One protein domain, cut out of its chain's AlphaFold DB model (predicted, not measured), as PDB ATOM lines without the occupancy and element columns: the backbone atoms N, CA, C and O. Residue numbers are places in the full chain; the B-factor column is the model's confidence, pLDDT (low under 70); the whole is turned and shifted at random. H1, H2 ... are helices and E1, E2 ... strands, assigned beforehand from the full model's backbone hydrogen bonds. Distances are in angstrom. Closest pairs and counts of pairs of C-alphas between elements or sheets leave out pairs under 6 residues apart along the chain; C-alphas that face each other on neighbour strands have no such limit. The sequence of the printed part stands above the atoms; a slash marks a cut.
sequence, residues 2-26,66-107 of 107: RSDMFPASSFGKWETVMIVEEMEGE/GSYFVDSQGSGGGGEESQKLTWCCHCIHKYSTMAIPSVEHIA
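What this domain is: This is residues 2 to 26 and 66 to 107 of the 107 residues of the protein "5'-nucleotidase domain-containing protein 1-like" of Notothenia coriiceps (black rockcod) (UniProt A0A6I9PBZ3). Picture a loose bar of three parts in a row, the helix H1, the longer helix H3 and the two-stranded hairpin E2 and E3, from which a second small sheet, the strand pair E1 and E4, runs off to the short helices H2 and H4. The tip of the hairpin, residues 75 to 80, sticks out free at one end of the bar. The 67 printed residues, with a cut, have four named helices and four named strands in the order H1 E1 H2 E2 E3 H3 E4 H4; E2 and E3 are antiparallel, E1 and E4 parallel, and the class is mixed, helices and strands. The whole is loose, with a radius of gyration of the C-alphas of 14.9 A, and spans 47 by 27 by 15 A, only just elongated.

How they stand to each other: Look first at the hairpin of E2, residues 70 to 73, and E3, residues 82 to 85: they are antiparallel at 150 degrees, with N 71 and O 84 2.8 A apart and N 84 and O 71 3.0 A apart, both within hydrogen-bond range. Next find H3, residues 87 to 95, whose Cys 89 has its C-alpha 7.4 A from that of Val 70, the closest pair of E2 and H3. H3 touches H1, residues 5 to 12, the same way at a shallow tilt of 26 degrees; the closest C-alphas, those of Met 5 and Tyr 95, are 5.9 A apart. Then find E1, residues 17 to 19, and E4, residues 98 to 100, parallel at 24 degrees, with N 18 and O 98 2.9 A apart, within hydrogen-bond range. The C-alphas of Ile 92 in H3 and Ala 99 in E4, their closest, are 7.3 A apart. H2, residues 22 to 25, comes within 7.4 A of E4 at the C-alphas of Met 23 and Ile 100, and H4, residues 103 to 106, within 7.0 A of E1 at those of Val 103 and Ile 19. H2 and H4 are apart. In H1 and H3 every O i to N i+4 pair is within hydrogen-bond range; H2 and H4 are too short for such a pair.

Where its parts are: Find C-alpha 70 at (-41.070, -106.797, -54.104), where E2 begins its 9.3 A; E3 measures 10.0 A. From C-alpha 87 at (-46.082, -100.087, -57.064), H3 runs 12.0 A. H1 measures 9.7 A, E1 6.6 A, E4 6.7 A and H2 5.1 A. H4, 5.7 A long, ends at C-alpha 106, (-61.733, -119.963, -60.042).

The domain as a whole: The two C-alphas farthest apart, those of Gly 77 and Ala 107, are 47.8 A apart. Residues 27 to 65 are not printed, and C-alphas 26 and 66 are 10.5 A apart across this cut. The link E2 to E3 is short, and the other links printed whole are tight. The mean pLDDT of the printed part is 86.1; look for values under 70 at residues 74 to 81 and at residue 107.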
ATOM      1  N   ARG A   2     -54.635-100.647 -64.166       86.56
ATOM      2  CA  ARG A   2     -55.221 -99.327 -63.820       86.56
ATOM      3  C   ARG A   2     -56.576 -99.048 -64.489       86.56
ATOM      4  O   ARG A   2     -57.405 -98.396 -63.870       86.56
ATOM      5  N   SER A   3     -56.799 -99.512 -65.715       90.62
ATOM      6  CA  SER A   3     -58.071 -99.345 -66.436       90.62
ATOM      7  C   SER A   3     -59.199-100.196 -65.863       90.62
ATOM      8  O   SER A   3     -60.333 -99.736 -65.804       90.62
ATOM      9  N   ASP A   4     -58.877-101.411 -65.426       90.19
ATOM     10  CA  ASP A   4     -59.883-102.433 -65.119       90.19
ATOM     11  C   ASP A   4     -60.229-102.404 -63.628       90.19
ATOM     12  O   ASP A   4     -61.393-102.460 -63.247       90.19
ATOM     13  N   MET A   5     -59.216-102.221 -62.777       90.00
ATOM     14  CA  MET A   5     -59.347-102.324 -61.323       90.00
ATOM     15  C   MET A   5     -59.796-101.015 -60.682       90.00
ATOM     16  O   MET A   5     -60.730-100.996 -59.882       90.00
ATOM     17  N   PHE A   6     -59.130 -99.902 -61.014       90.62
ATOM     18  CA  PHE A   6     -59.367 -98.636 -60.317       90.62
ATOM     19  C   PHE A   6     -60.810 -98.138 -60.494       90.62
ATOM     20  O   PHE A   6     -61.425 -97.821 -59.476       90.62
ATOM     21  N   PRO A   7     -61.395 -98.097 -61.709       94.56
ATOM     22  CA  PRO A   7     -62.778 -97.661 -61.873       94.56
ATOM     23  C   PRO A   7     -63.789 -98.649 -61.282       94.56
ATOM     24  O   PRO A   7     -64.740 -98.213 -60.628       94.56
ATOM     25  N   ALA A   8     -63.572 -99.958 -61.459       94.62
ATOM     26  CA  ALA A   8     -64.463-100.996 -60.938       94.62
ATOM     27  C   ALA A   8     -64.530-100.973 -59.403       94.62
ATOM     28  O   ALA A   8     -65.621-100.967 -58.833       94.62
ATOM     29  N   SER A   9     -63.379-100.854 -58.738       93.06
ATOM     30  CA  SER A   9     -63.294-100.764 -57.278       93.06
ATOM     31  C   SER A   9     -63.754 -99.395 -56.755       93.06
ATOM     32  O   SER A   9     -64.606 -99.318 -55.871       93.06
ATOM     33  N   SER A  10     -63.255 -98.290 -57.325       92.38
ATOM     34  CA  SER A  10     -63.452 -96.948 -56.748       92.38
ATOM     35  C   SER A  10     -64.825 -96.347 -57.044       92.38
ATOM     36  O   SER A  10     -65.387 -95.658 -56.194       92.38
ATOM     37  N   PHE A  11     -65.364 -96.574 -58.245       94.25
ATOM     38  CA  PHE A  11     -66.654 -96.013 -58.663       94.25
ATOM     39  C   PHE A  11     -67.752 -97.071 -58.679       94.25
ATOM     40  O   PHE A  11     -68.858 -96.807 -58.212       94.25
ATOM     41  N   GLY A  12     -67.439 -98.267 -59.186       94.38
ATOM     42  CA  GLY A  12     -68.385 -99.381 -59.248       94.38
ATOM     43  C   GLY A  12     -68.638-100.049 -57.896       94.38
ATOM     44  O   GLY A  12     -69.725-100.586 -57.693       94.38
ATOM     45  N   LYS A  13     -67.672 -99.985 -56.963       94.44
ATOM     46  CA  LYS A  13     -67.652-100.766 -55.710       94.44
ATOM     47  C   LYS A  13     -67.791-102.272 -55.956       94.44
ATOM     48  O   LYS A  13     -68.418-102.975 -55.167       94.44
ATOM     49  N   TRP A  14     -67.268-102.750 -57.081       96.06
ATOM     50  CA  TRP A  14     -67.309-104.164 -57.434       96.06
ATOM     51  C   TRP A  14     -66.236-104.930 -56.669       96.06
ATOM     52  O   TRP A  14     -65.152-104.400 -56.419       96.06
ATOM     53  N   GLU A  15     -66.534-106.185 -56.338       94.69
ATOM     54  CA  GLU A  15     -65.496-107.144 -55.974       94.69
ATOM     55  C   GLU A  15     -64.711-107.500 -57.236       94.69
ATOM     56  O   GLU A  15     -65.287-107.818 -58.278       94.69
ATOM     57  N   THR A  16     -63.391-107.380 -57.162       93.75
ATOM     58  CA  THR A  16     -62.505-107.493 -58.320       93.75
ATOM     59  C   THR A  16     -61.532-108.647 -58.127       93.75
ATOM     60  O   THR A  16     -60.912-108.806 -57.073       93.75
ATOM     61  N   VAL A  17     -61.387-109.450 -59.178       94.19
ATOM     62  CA  VAL A  17     -60.398-110.523 -59.258       94.19
ATOM     63  C   VAL A  17     -59.365-110.114 -60.296       94.19
ATOM     64  O   VAL A  17     -59.714-109.860 -61.448       94.19
ATOM     65  N   MET A  18     -58.103-110.023 -59.886       93.50
ATOM     66  CA  MET A  18     -56.996-109.740 -60.788       93.50
ATOM     67  C   MET A  18     -56.289-111.035 -61.178       93.50
ATOM     68  O   MET A  18     -55.918-111.824 -60.316       93.50
ATOM     69  N   ILE A  19     -56.076-111.228 -62.477       93.19
ATOM     70  CA  ILE A  19     -55.260-112.323 -63.002       93.19
ATOM     71  C   ILE A  19     -53.822-111.805 -63.145       93.19
ATOM     72  O   ILE A  19     -53.618-110.757 -63.761       93.19
ATOM     73  N   VAL A  20     -52.861-112.483 -62.515       92.25
ATOM     74  CA  VAL A  20     -51.446-112.087 -62.416       92.25
ATOM     75  C   VAL A  20     -50.559-113.305 -62.684       92.25
ATOM     76  O   VAL A  20     -50.202-114.033 -61.760       92.25
ATOM     77  N   GLU A  21     -50.210-113.532 -63.947       89.44
ATOM     78  CA  GLU A  21     -49.436-114.700 -64.404       89.44
ATOM     79  C   GLU A  21     -48.062-114.807 -63.714       89.44
ATOM     80  O   GLU A  21     -47.567-115.902 -63.447       89.44
ATOM     81  N   GLU A  22     -47.474-113.678 -63.315       89.06
ATOM     82  CA  GLU A  22     -46.193-113.602 -62.606       89.06
ATOM     83  C   GLU A  22     -46.221-114.305 -61.236       89.06
ATOM     84  O   GLU A  22     -45.176-114.698 -60.712       89.06
ATOM     85  N   MET A  23     -47.410-114.525 -60.658       87.88
ATOM     86  CA  MET A  23     -47.569-115.307 -59.427       87.88
ATOM     87  C   MET A  23     -47.096-116.758 -59.605       87.88
ATOM     88  O   MET A  23     -46.558-117.341 -58.666       87.88
ATOM     89  N   GLU A  24     -47.247-117.332 -60.802       85.00
ATOM     90  CA  GLU A  24     -46.758-118.682 -61.102       85.00
ATOM     91  C   GLU A  24     -45.223-118.750 -61.078       85.00
ATOM     92  O   GLU A  24     -44.645-119.714 -60.573       85.00
ATOM     93  N   GLY A  25     -44.564-117.701 -61.577       78.94
ATOM     94  CA  GLY A  25     -43.109-117.581 -61.637       78.94
ATOM     95  C   GLY A  25     -42.427-117.411 -60.295       78.94
ATOM     96  O   GLY A  25     -41.358-117.972 -60.052       78.94
ATOM     97  N   GLU A  26     -43.043-116.626 -59.414       78.56
ATOM     98  CA  GLU A  26     -42.463-116.238 -58.125       78.56
ATOM     99  C   GLU A  26     -42.839-117.181 -56.968       78.56
ATOM    100  O   GLU A  26     -42.618-116.867 -55.799       78.56
ATOM    101  N   GLY A  66     -35.988-107.581 -61.750       87.06
ATOM    102  CA  GLY A  66     -36.307-108.108 -60.431       87.06
ATOM    103  C   GLY A  66     -37.748-108.606 -60.329       87.06
ATOM    104  O   GLY A  66     -38.376-108.944 -61.333       87.06
ATOM    105  N   SER A  67     -38.238-108.686 -59.094       88.19
ATOM    106  CA  SER A  67     -39.568-109.213 -58.795       88.19
ATOM    107  C   SER A  67     -40.666-108.229 -59.190       88.19
ATOM    108  O   SER A  67     -40.537-107.013 -59.038       88.19
ATOM    109  N   TYR A  68     -41.792-108.767 -59.655       90.50
ATOM    110  CA  TYR A  68     -42.998-107.981 -59.893       90.50
ATOM    111  C   TYR A  68     -43.620-107.479 -58.581       90.50
ATOM    112  O   TYR A  68     -44.283-106.435 -58.568       90.50
ATOM    113  N   PHE A  69     -43.411-108.192 -57.470       91.69
ATOM    114  CA  PHE A  69     -44.092-107.940 -56.200       91.69
ATOM    115  C   PHE A  69     -43.259-107.156 -55.185       91.69
ATOM    116  O   PHE A  69     -43.816-106.324 -54.459       91.69
ATOM    117  N   VAL A  70     -41.945-107.391 -55.124       91.19
ATOM    118  CA  VAL A  70     -41.070-106.797 -54.104       91.19
ATOM    119  C   VAL A  70     -39.773-106.230 -54.672       91.19
ATOM    120  O   VAL A  70     -39.086-106.855 -55.471       91.19
ATOM    121  N   ASP A  71     -39.392-105.058 -54.173       89.62
ATOM    122  CA  ASP A  71     -38.065-104.487 -54.352       89.62
ATOM    123  C   ASP A  71     -37.187-104.885 -53.162       89.62
ATOM    124  O   ASP A  71     -37.438-104.488 -52.016       89.62
ATOM    125  N   SER A  72     -36.132-105.653 -53.434       83.19
ATOM    126  CA  SER A  72     -35.088-105.962 -52.456       83.19
ATOM    127  C   SER A  72     -34.044-104.851 -52.474       83.19
ATOM    128  O   SER A  72     -33.226-104.758 -53.392       83.19
ATOM    129  N   GLN A  73     -34.070-103.978 -51.468       73.19
ATOM    130  CA  GLN A  73     -33.025-102.976 -51.296       73.19
ATOM    131  C   GLN A  73     -31.933-103.553 -50.394       73.19
ATOM    132  O   GLN A  73     -32.036-103.494 -49.169       73.19
ATOM    133  N   GLY A  74     -30.878-104.087 -51.013       65.56
ATOM    134  CA  GLY A  74     -29.676-104.485 -50.291       65.56
ATOM    135  C   GLY A  74     -29.069-103.262 -49.606       65.56
ATOM    136  O   GLY A  74     -28.630-102.318 -50.270       65.56
ATOM    137  N   SER A  75     -29.062-103.247 -48.273       58.03
ATOM    138  CA  SER A  75     -28.274-102.270 -47.527       58.03
ATOM    139  C   SER A  75     -26.811-102.595 -47.798       58.03
ATOM    140  O   SER A  75     -26.298-103.606 -47.318       58.03
ATOM    141  N   GLY A  76     -26.145-101.790 -48.629       57.19
ATOM    142  CA  GLY A  76     -24.717-101.920 -48.905       57.19
ATOM    143  C   GLY A  76     -23.903-101.749 -47.620       57.19
ATOM    144  O   GLY A  76     -23.435-100.653 -47.332       57.19
ATOM    145  N   GLY A  77     -23.767-102.826 -46.843       51.44
ATOM    146  CA  GLY A  77     -23.090-102.858 -45.548       51.44
ATOM    147  C   GLY A  77     -23.969-103.365 -44.401       51.44
ATOM    148  O   GLY A  77     -24.422-102.577 -43.580       51.44
ATOM    149  N   GLY A  78     -24.163-104.685 -44.307       58.56
ATOM    150  CA  GLY A  78     -24.484-105.400 -43.057       58.56
ATOM    151  C   GLY A  78     -25.811-105.090 -42.345       58.56
ATOM    152  O   GLY A  78     -26.012-105.597 -41.243       58.56
ATOM    153  N   GLY A  79     -26.696-104.273 -42.922       58.53
ATOM    154  CA  GLY A  79     -28.041-104.018 -42.389       58.53
ATOM    155  C   GLY A  79     -29.078-105.003 -42.934       58.53
ATOM    156  O   GLY A  79     -28.902-105.511 -44.038       58.53
ATOM    157  N   GLU A  80     -30.151-105.249 -42.172       58.72
ATOM    158  CA  GLU A  80     -31.277-106.104 -42.584       58.72
ATOM    159  C   GLU A  80     -31.798-105.732 -43.983       58.72
ATOM    160  O   GLU A  80     -32.076-104.563 -44.275       58.72
ATOM    161  N   GLU A  81     -31.943-106.749 -44.835       63.72
ATOM    162  CA  GLU A  81     -32.582-106.661 -46.147       63.72
ATOM    163  C   GLU A  81     -34.001-106.098 -45.975       63.72
ATOM    164  O   GLU A  81     -34.900-106.762 -45.457       63.72
ATOM    165  N   SER A  82     -34.209-104.845 -46.381       76.81
ATOM    166  CA  SER A  82     -35.527-104.215 -46.319       76.81
ATOM    167  C   SER A  82     -36.270-104.484 -47.621       76.81
ATOM    168  O   SER A  82     -35.952-103.898 -48.657       76.81
ATOM    169  N   GLN A  83     -37.274-105.354 -47.563       84.94
ATOM    170  CA  GLN A  83     -38.176-105.603 -48.686       84.94
ATOM    171  C   GLN A  83     -39.272-104.534 -48.724       84.94
ATOM    172  O   GLN A  83     -39.933-104.264 -47.717       84.94
ATOM    173  N   LYS A  84     -39.474-103.912 -49.887       89.88
ATOM    174  CA  LYS A  84     -40.568-102.958 -50.123       89.88
ATOM    175  C   LYS A  84     -41.500-103.513 -51.185       89.88
ATOM    176  O   LYS A  84     -41.043-104.090 -52.161       89.88
ATOM    177  N   LEU A  85     -42.805-103.324 -51.010       91.75
ATOM    178  CA  LEU A  85     -43.763-103.688 -52.052       91.75
ATOM    179  C   LEU A  85     -43.569-102.779 -53.264       91.75
ATOM    180  O   LEU A  85     -43.479-101.557 -53.112       91.75
ATOM    181  N   THR A  86     -43.566-103.369 -54.455       93.12
ATOM    182  CA  THR A  86     -43.561-102.600 -55.700       93.12
ATOM    183  C   THR A  86     -44.856-101.801 -55.831       93.12
ATOM    184  O   THR A  86     -45.879-102.082 -55.192       93.12
ATOM    185  N   TRP A  87     -44.857-100.812 -56.725       93.25
ATOM    186  CA  TRP A  87     -46.082-100.087 -57.064       93.25
ATOM    187  C   TRP A  87     -47.186-101.021 -57.587       93.25
ATOM    188  O   TRP A  87     -48.362-100.829 -57.268       93.25
ATOM    189  N   CYS A  88     -46.812-102.045 -58.357       92.31
ATOM    190  CA  CYS A  88     -47.742-103.038 -58.882       92.31
ATOM    191  C   CYS A  88     -48.390-103.840 -57.750       92.31
ATOM    192  O   CYS A  88     -49.617-103.894 -57.670       92.31
ATOM    193  N   CYS A  89     -47.588-104.372 -56.822       92.88
ATOM    194  CA  CYS A  89     -48.095-105.096 -55.656       92.88
ATOM    195  C   CYS A  89     -48.982-104.214 -54.770       92.88
ATOM    196  O   CYS A  89     -50.075-104.621 -54.370       92.88
ATOM    197  N   HIS A  90     -48.577-102.962 -54.539       94.00
ATOM    198  CA  HIS A  90     -49.402-102.002 -53.810       94.00
ATOM    199  C   HIS A  90     -50.771-101.797 -54.478       94.00
ATOM    200  O   HIS A  90     -51.796-101.764 -53.797       94.00
ATOM    201  N   CYS A  91     -50.810-101.676 -55.807       93.38
ATOM    202  CA  CYS A  91     -52.064-101.538 -56.542       93.38
ATOM    203  C   CYS A  91     -52.948-102.787 -56.436       93.38
ATOM    204  O   CYS A  91     -54.160-102.635 -56.280       93.38
ATOM    205  N   ILE A  92     -52.365-103.989 -56.472       93.94
ATOM    206  CA  ILE A  92     -53.098-105.248 -56.271       93.94
ATOM    207  C   ILE A  92     -53.763-105.243 -54.894       93.94
ATOM    208  O   ILE A  92     -54.980-105.369 -54.810       93.94
ATOM    209  N   HIS A  93     -52.998-104.996 -53.828       93.19
ATOM    210  CA  HIS A  93     -53.531-104.972 -52.459       93.19
ATOM    211  C   HIS A  93     -54.601-103.900 -52.246       93.19
ATOM    212  O   HIS A  93     -55.493-104.063 -51.419       93.19
ATOM    213  N   LYS A  94     -54.492-102.773 -52.953       94.06
ATOM    214  CA  LYS A  94     -55.397-101.642 -52.765       94.06
ATOM    215  C   LYS A  94     -56.717-101.788 -53.518       94.06
ATOM    216  O   LYS A  94     -57.738-101.331 -53.014       94.06
ATOM    217  N   TYR A  95     -56.685-102.329 -54.733       94.19
ATOM    218  CA  TYR A  95     -57.838-102.299 -55.640       94.19
ATOM    219  C   TYR A  95     -58.405-103.678 -55.974       94.19
ATOM    220  O   TYR A  95     -59.482-103.729 -56.567       94.19
ATOM    221  N   SER A  96     -57.703-104.764 -55.633       94.06
ATOM    222  CA  SER A  96     -58.135-106.141 -55.875       94.06
ATOM    223  C   SER A  96     -58.695-106.779 -54.618       94.06
ATOM    224  O   SER A  96     -58.044-106.759 -53.577       94.06
ATOM    225  N   THR A  97     -59.869-107.400 -54.725       94.75
ATOM    226  CA  THR A  97     -60.391-108.277 -53.668       94.75
ATOM    227  C   THR A  97     -59.596-109.581 -53.619       94.75
ATOM    228  O   THR A  97     -59.283-110.084 -52.544       94.75
ATOM    229  N   MET A  98     -59.248-110.119 -54.788       94.19
ATOM    230  CA  MET A  98     -58.490-111.362 -54.935       94.19
ATOM    231  C   MET A  98     -57.492-111.236 -56.086       94.19
ATOM    232  O   MET A  98     -57.767-110.536 -57.058       94.19
ATOM    233  N   ALA A  99     -56.349-111.914 -56.001       93.56
ATOM    234  CA  ALA A  99     -55.426-112.084 -57.118       93.56
ATOM    235  C   ALA A  99     -55.151-113.576 -57.340       93.56
ATOM    236  O   ALA A  99     -54.953-114.309 -56.371       93.56
ATOM    237  N   ILE A 100     -55.176-114.016 -58.596       92.69
ATOM    238  CA  ILE A 100     -54.985-115.412 -59.006       92.69
ATOM    239  C   ILE A 100     -54.012-115.476 -60.188       92.69
ATOM    240  O   ILE A 100     -53.985-114.539 -60.981       92.69
ATOM    241  N   PRO A 101     -53.235-116.557 -60.357       89.81
ATOM    242  CA  PRO A 101     -52.306-116.667 -61.481       89.81
ATOM    243  C   PRO A 101     -53.018-116.855 -62.826       89.81
ATOM    244  O   PRO A 101     -52.507-116.432 -63.855       89.81
ATOM    245  N   SER A 102     -54.211-117.454 -62.828       88.19
ATOM    246  CA  SER A 102     -54.964-117.753 -64.047       88.19
ATOM    247  C   SER A 102     -56.457-117.950 -63.750       88.19
ATOM    248  O   SER A 102     -56.834-118.164 -62.595       88.19
ATOM    249  N   VAL A 103     -57.322-117.906 -64.770       88.44
ATOM    250  CA  VAL A 103     -58.782-118.108 -64.608       88.44
ATOM    251  C   VAL A 103     -59.155-119.520 -64.161       88.44
ATOM    252  O   VAL A 103     -60.180-119.709 -63.515       88.44
ATOM    253  N   GLU A 104     -58.313-120.512 -64.427       86.81
ATOM    254  CA  GLU A 104     -58.525-121.900 -64.006       86.81
ATOM    255  C   GLU A 104     -58.528-122.046 -62.478       86.81
ATOM    256  O   GLU A 104     -59.005-123.045 -61.953       86.81
ATOM    257  N   HIS A 105     -58.027-121.050 -61.742       81.31
ATOM    258  CA  HIS A 105     -58.029-121.058 -60.278       81.31
ATOM    259  C   HIS A 105     -59.390-120.705 -59.660       81.31
ATOM    260  O   HIS A 105     -59.551-120.831 -58.447       81.31
ATOM    261  N   ILE A 106     -60.360-120.271 -60.472       82.00
ATOM    262  CA  ILE A 106     -61.733-119.963 -60.042       82.00
ATOM    263  C   ILE A 106     -62.795-120.823 -60.748       82.00
ATOM    264  O   ILE A 106     -63.986-120.576 -60.553       82.00
ATOM    265  N   ALA A 107     -62.377-121.794 -61.567       64.81
ATOM    266  CA  ALA A 107     -63.247-122.694 -62.327       64.81
ATOM    267  C   ALA A 107     -63.511-124.022 -61.599       64.81
ATOM    268  O   ALA A 107     -62.594-124.521 -60.907       64.81
TER     269      ALA A 107